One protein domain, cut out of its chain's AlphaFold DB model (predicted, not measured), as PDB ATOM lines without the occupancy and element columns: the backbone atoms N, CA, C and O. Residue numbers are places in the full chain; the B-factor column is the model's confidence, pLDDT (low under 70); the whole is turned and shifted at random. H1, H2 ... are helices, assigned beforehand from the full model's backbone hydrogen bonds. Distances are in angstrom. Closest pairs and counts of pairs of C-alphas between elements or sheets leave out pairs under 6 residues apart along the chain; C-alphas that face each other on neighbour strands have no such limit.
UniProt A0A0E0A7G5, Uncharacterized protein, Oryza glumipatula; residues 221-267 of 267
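What this domain is: This is residues 221 to 267 of the 267 residues of an uncharacterized protein of Oryza glumipatula (UniProt A0A0E0A7G5). One long helix, H2, makes the longest axis of an elongated model, and beside its first residues sits a small head made of the short helix H1 and the looping residues 235 to 246. Before H1, residues 221 to 229 run as an unnamed strip back over part of the length of H2, and the C-alphas of the first and last printed residues, Ser 221 and Leu 267, are 13.3 A apart. The printed part has 47 residues, with two named helices in the order H1, H2 and no named strand; the class is all helix, with 25 residues in the named helices. It is only just loose, close to compact, with a radius of gyration of the C-alphas of 11.8 A, and the C-alphas span 36 by 20 by 14 A.

How they stand to each other: The longest helix is H2, residues 247 to 266. H1, residues 230 to 234, is close to H2 but not clearly touching it, with 1 pair of C-alphas within 8 A. That closest pair is Ile 234 and Val 249, whose C-alphas are 7.9 A apart. The centres of H1 and H2 are 19.2 A apart. In H1 and H2 every O i to N i+4 pair is within hydrogen-bond range.

Where its parts are: H2 has 20 residues and measures 28.4 A from C-alpha 247 at (132.586, 200.394, 170.255) to C-alpha 266 at (160.485, 195.400, 172.253). H1 has 5 residues and measures 6.2 A from its first to its last C-alpha; C-alpha 230 is at (130.170, 194.640, 184.982).

The domain as a whole: The two C-alphas farthest apart are those of Gly 236 and Leu 267, the chain's last residue, at 35.8 A. The C-alphas of Ser 221 and Leu 267 are 13.3 A apart. The printed part has no cut. The link from H1 to H2, 12 residues, is long. The mean pLDDT of the printed part is 76.3, and residues 223 to 234, 236 and 239 are under 70.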
ATOM      1  N   SER A 221     148.510 189.197 176.888       79.88
ATOM      2  CA  SER A 221     149.407 189.039 178.044       79.88
ATOM      3  C   SER A 221     148.663 188.961 179.379       79.88
ATOM      4  O   SER A 221     149.162 188.404 180.351       79.88
ATOM      5  N   GLN A 222     147.466 189.540 179.430       77.38
ATOM      6  CA  GLN A 222     146.636 189.632 180.619       77.38
ATOM      7  C   GLN A 222     145.167 189.786 180.220       77.38
ATOM      8  O   GLN A 222     144.832 190.194 179.101       77.38
ATOM      9  N   MET A 223     144.270 189.525 181.169       69.62
ATOM     10  CA  MET A 223     142.887 189.976 181.049       69.62
ATOM     11  C   MET A 223     142.832 191.509 181.019       69.62
ATOM     12  O   MET A 223     143.662 192.194 181.621       69.62
ATOM     13  N   ILE A 224     141.845 192.067 180.315       68.75
ATOM     14  CA  ILE A 224     141.602 193.512 180.356       68.75
ATOM     15  C   ILE A 224     141.196 193.837 181.795       68.75
ATOM     16  O   ILE A 224     140.205 193.300 182.271       68.75
ATOM     17  N   LYS A 225     141.991 194.656 182.494       57.66
ATOM     18  CA  LYS A 225     141.914 194.856 183.957       57.66
ATOM     19  C   LYS A 225     140.553 195.342 184.473       57.66
ATOM     20  O   LYS A 225     140.264 195.136 185.640       57.66
ATOM     21  N   ASP A 226     139.722 195.902 183.597       52.97
ATOM     22  CA  ASP A 226     138.353 196.335 183.901       52.97
ATOM     23  C   ASP A 226     137.285 195.273 183.544       52.97
ATOM     24  O   ASP A 226     136.090 195.571 183.520       52.97
ATOM     25  N   MET A 227     137.690 194.028 183.253       53.91
ATOM     26  CA  MET A 227     136.814 192.849 183.158       53.91
ATOM     27  C   MET A 227     136.368 192.391 184.557       53.91
ATOM     28  O   MET A 227     136.533 191.233 184.933       53.91
ATOM     29  N   ASP A 228     135.807 193.306 185.343       53.78
ATOM     30  CA  ASP A 228     134.945 192.934 186.463       53.78
ATOM     31  C   ASP A 228     133.603 192.421 185.913       53.78
ATOM     32  O   ASP A 228     133.289 192.624 184.740       53.78
ATOM     33  N   GLU A 229     132.767 191.800 186.752       53.59
ATOM     34  CA  GLU A 229     131.427 191.280 186.391       53.59
ATOM     35  C   GLU A 229     130.558 192.281 185.608       53.59
ATOM     36  O   GLU A 229     129.732 191.897 184.788       53.59
ATOM     37  N   LYS A 230     130.810 193.586 185.773       53.72
ATOM     38  CA  LYS A 230     130.170 194.640 184.982       53.72
ATOM     39  C   LYS A 230     130.429 194.531 183.478       53.72
ATOM     40  O   LYS A 230     129.620 195.033 182.707       53.72
ATOM     41  N   MET A 231     131.531 193.934 183.021       56.25
ATOM     42  CA  MET A 231     131.872 193.917 181.598       56.25
ATOM     43  C   MET A 231     131.174 192.810 180.803       56.25
ATOM     44  O   MET A 231     130.930 193.023 179.617       56.25
ATOM     45  N   SER A 232     130.792 191.678 181.415       56.31
ATOM     46  CA  SER A 232     129.866 190.741 180.757       56.31
ATOM     47  C   SER A 232     128.523 191.420 180.519       56.31
ATOM     48  O   SER A 232     127.966 191.287 179.436       56.31
ATOM     49  N   ASP A 233     128.067 192.250 181.458       61.56
ATOM     50  CA  ASP A 233     126.849 193.045 181.284       61.56
ATOM     51  C   ASP A 233     127.030 194.123 180.195       61.56
ATOM     52  O   ASP A 233     126.154 194.309 179.350       61.56
ATOM     53  N   ILE A 234     128.197 194.787 180.142       65.12
ATOM     54  CA  ILE A 234     128.513 195.810 179.122       65.12
ATOM     55  C   ILE A 234     128.698 195.199 177.722       65.12
ATOM     56  O   ILE A 234     128.287 195.806 176.735       65.12
ATOM     57  N   ASN A 235     129.302 194.014 177.600       70.94
ATOM     58  CA  ASN A 235     129.491 193.323 176.319       70.94
ATOM     59  C   ASN A 235     128.272 192.466 175.927       70.94
ATOM     60  O   ASN A 235     128.366 191.648 175.010       70.94
ATOM     61  N   GLY A 236     127.135 192.618 176.619       69.56
ATOM     62  CA  GLY A 236     125.892 191.907 176.315       69.56
ATOM     63  C   GLY A 236     126.011 190.383 176.424       69.56
ATOM     64  O   GLY A 236     125.455 189.667 175.598       69.56
ATOM     65  N   GLY A 237     126.794 189.895 177.386       71.12
ATOM     66  CA  GLY A 237     127.077 188.479 177.628       71.12
ATOM     67  C   GLY A 237     128.162 187.875 176.731       71.12
ATOM     68  O   GLY A 237     128.513 186.712 176.910       71.12
ATOM     69  N   ASN A 238     128.723 188.627 175.777       70.31
ATOM     70  CA  ASN A 238     129.768 188.101 174.902       70.31
ATOM     71  C   ASN A 238     131.111 187.964 175.639       70.31
ATOM     72  O   ASN A 238     131.564 188.878 176.331       70.31
ATOM     73  N   ILE A 239     131.810 186.857 175.384       69.81
ATOM     74  CA  ILE A 239     133.149 186.573 175.930       69.81
ATOM     75  C   ILE A 239     134.295 187.190 175.098       69.81
ATOM     76  O   ILE A 239     135.443 187.223 175.537       69.81
ATOM     77  N   TYR A 240     133.993 187.698 173.897       76.25
ATOM     78  CA  TYR A 240     134.938 188.358 172.987       76.25
ATOM     79  C   TYR A 240     134.237 189.443 172.142       76.25
ATOM     80  O   TYR A 240     133.067 189.754 172.374       76.25
ATOM     81  N   ILE A 241     134.945 190.032 171.171       79.94
ATOM     82  CA  ILE A 241     134.364 190.945 170.178       79.94
ATOM     83  C   ILE A 241     133.390 190.176 169.277       79.94
ATOM     84  O   ILE A 241     133.777 189.243 168.572       79.94
ATOM     85  N   ALA A 242     132.141 190.622 169.259       79.94
ATOM     86  CA  ALA A 242     131.054 190.124 168.433       79.94
ATOM     87  C   ALA A 242     130.333 191.288 167.734       79.94
ATOM     88  O   ALA A 242     130.617 192.462 167.972       79.94
ATOM     89  N   LYS A 243     129.353 190.973 166.877       83.19
ATOM     90  CA  LYS A 243     128.565 191.989 166.151       83.19
ATOM     91  C   LYS A 243     127.850 192.976 167.083       83.19
ATOM     92  O   LYS A 243     127.656 194.123 166.701       83.19
ATOM     93  N   SER A 244     127.450 192.529 168.274       83.31
ATOM     94  CA  SER A 244     126.763 193.345 169.281       83.31
ATOM     95  C   SER A 244     127.706 194.046 170.262       83.31
ATOM     96  O   SER A 244     127.234 194.776 171.130       83.31
ATOM     97  N   THR A 245     129.025 193.853 170.144       81.00
ATOM     98  CA  THR A 245     129.999 194.447 171.066       81.00
ATOM     99  C   THR A 245     130.027 195.970 170.921       81.00
ATOM    100  O   THR A 245     130.256 196.472 169.816       81.00
ATOM    101  N   PRO A 246     129.850 196.734 172.017       86.38
ATOM    102  CA  PRO A 246     129.905 198.187 171.958       86.38
ATOM    103  C   PRO A 246     131.271 198.698 171.472       86.38
ATOM    104  O   PRO A 246     132.304 198.129 171.840       86.38
ATOM    105  N   PRO A 247     131.325 199.824 170.736       87.38
ATOM    106  CA  PRO A 247     132.586 200.394 170.255       87.38
ATOM    107  C   PRO A 247     133.615 200.677 171.358       87.38
ATOM    108  O   PRO A 247     134.816 200.542 171.132       87.38
ATOM    109  N   SER A 248     133.161 201.036 172.564       85.00
ATOM    110  CA  SER A 248     134.034 201.233 173.728       85.00
ATOM    111  C   SER A 248     134.771 199.951 174.116       85.00
ATOM    112  O   SER A 248     135.973 199.992 174.364       85.00
ATOM    113  N   VAL A 249     134.085 198.807 174.095       82.00
ATOM    114  CA  VAL A 249     134.671 197.495 174.391       82.00
ATOM    115  C   VAL A 249     135.639 197.087 173.284       82.00
ATOM    116  O   VAL A 249     136.759 196.677 173.586       82.00
ATOM    117  N   VAL A 250     135.273 197.272 172.007       84.19
ATOM    118  CA  VAL A 250     136.186 197.024 170.872       84.19
ATOM    119  C   VAL A 250     137.490 197.803 171.045       84.19
ATOM    120  O   VAL A 250     138.572 197.230 170.906       84.19
ATOM    121  N   LYS A 251     137.396 199.086 171.411       84.12
ATOM    122  CA  LYS A 251     138.565 199.932 171.659       84.12
ATOM    123  C   LYS A 251     139.447 199.392 172.786       84.12
ATOM    124  O   LYS A 251     140.661 199.376 172.642       84.12
ATOM    125  N   MET A 252     138.867 198.868 173.866       83.44
ATOM    126  CA  MET A 252     139.643 198.265 174.960       83.44
ATOM    127  C   MET A 252     140.434 197.029 174.507       83.44
ATOM    128  O   MET A 252     141.597 196.875 174.884       83.44
ATOM    129  N   PHE A 253     139.845 196.170 173.668       81.69
ATOM    130  CA  PHE A 253     140.572 195.048 173.060       81.69
ATOM    131  C   PHE A 253     141.702 195.527 172.139       81.69
ATOM    132  O   PHE A 253     142.801 194.973 172.191       81.69
ATOM    133  N   GLN A 254     141.456 196.563 171.332       85.12
ATOM    134  CA  GLN A 254     142.473 197.155 170.456       85.12
ATOM    135  C   GLN A 254     143.637 197.752 171.252       85.12
ATOM    136  O   GLN A 254     144.792 197.458 170.950       85.12
ATOM    137  N   ASP A 255     143.347 198.534 172.290       85.31
ATOM    138  CA  ASP A 255     144.358 199.164 173.139       85.31
ATOM    139  C   ASP A 255     145.208 198.108 173.865       85.31
ATOM    140  O   ASP A 255     146.424 198.265 173.989       85.31
ATOM    141  N   GLN A 256     144.597 197.007 174.325       82.75
ATOM    142  CA  GLN A 256     145.336 195.897 174.936       82.75
ATOM    143  C   GLN A 256     146.220 195.178 173.909       82.75
ATOM    144  O   GLN A 256     147.397 194.960 174.181       82.75
ATOM    145  N   PHE A 257     145.700 194.879 172.714       85.38
ATOM    146  CA  PHE A 257     146.492 194.269 171.642       85.38
ATOM    147  C   PHE A 257     147.684 195.147 171.238       85.38
ATOM    148  O   PHE A 257     148.791 194.649 171.066       85.38
ATOM    149  N   GLN A 258     147.493 196.465 171.132       87.31
ATOM    150  CA  GLN A 258     148.581 197.393 170.814       87.31
ATOM    151  C   GLN A 258     149.671 197.398 171.888       87.31
ATOM    152  O   GLN A 258     150.856 197.388 171.549       87.31
ATOM    153  N   LYS A 259     149.287 197.391 173.170       87.94
ATOM    154  CA  LYS A 259     150.237 197.293 174.290       87.94
ATOM    155  C   LYS A 259     151.019 195.983 174.236       87.94
ATOM    156  O   LYS A 259     152.245 196.018 174.315       87.94
ATOM    157  N   ASP A 260     150.321 194.868 174.044       86.88
ATOM    158  CA  ASP A 260     150.907 193.527 173.996       86.88
ATOM    159  C   ASP A 260     151.870 193.378 172.817       86.88
ATOM    160  O   ASP A 260     153.020 192.987 173.002       86.88
ATOM    161  N   MET A 261     151.455 193.786 171.617       87.56
ATOM    162  CA  MET A 261     152.309 193.739 170.430       87.56
ATOM    163  C   MET A 261     153.524 194.659 170.547       87.56
ATOM    164  O   MET A 261     154.620 194.278 170.145       87.56
ATOM    165  N   SER A 262     153.356 195.858 171.112       87.31
ATOM    166  CA  SER A 262     154.480 196.778 171.332       87.31
ATOM    167  C   SER A 262     155.482 196.209 172.332       87.31
ATOM    168  O   SER A 262     156.687 196.364 172.148       87.31
ATOM    169  N   LEU A 263     154.996 195.540 173.383       89.44
ATOM    170  CA  LEU A 263     155.846 194.853 174.348       89.44
ATOM    171  C   LEU A 263     156.573 193.672 173.697       89.44
ATOM    172  O   LEU A 263     157.791 193.591 173.812       89.44
ATOM    173  N   PHE A 264     155.853 192.816 172.974       89.19
ATOM    174  CA  PHE A 264     156.412 191.669 172.258       89.19
ATOM    175  C   PHE A 264     157.542 192.075 171.301       89.19
ATOM    176  O   PHE A 264     158.605 191.472 171.318       89.19
ATOM    177  N   LEU A 265     157.344 193.132 170.506       88.06
ATOM    178  CA  LEU A 265     158.358 193.617 169.560       88.06
ATOM    179  C   LEU A 265     159.564 194.286 170.240       88.06
ATOM    180  O   LEU A 265     160.611 194.426 169.614       88.06
ATOM    181  N   LYS A 266     159.415 194.746 171.487       89.12
ATOM    182  CA  LYS A 266     160.485 195.400 172.253       89.12
ATOM    183  C   LYS A 266     161.433 194.399 172.927       89.12
ATOM    184  O   LYS A 266     162.565 194.773 173.245       89.12
ATOM    185  N   LEU A 267     160.948 193.202 173.253       85.81
ATOM    186  CA  LEU A 267     161.664 192.203 174.056       85.81
ATOM    187  C   LEU A 267     162.768 191.502 173.261       85.81
ATOM    188  O   LEU A 267     163.888 191.414 173.835       85.81
TER     189      LEU A 267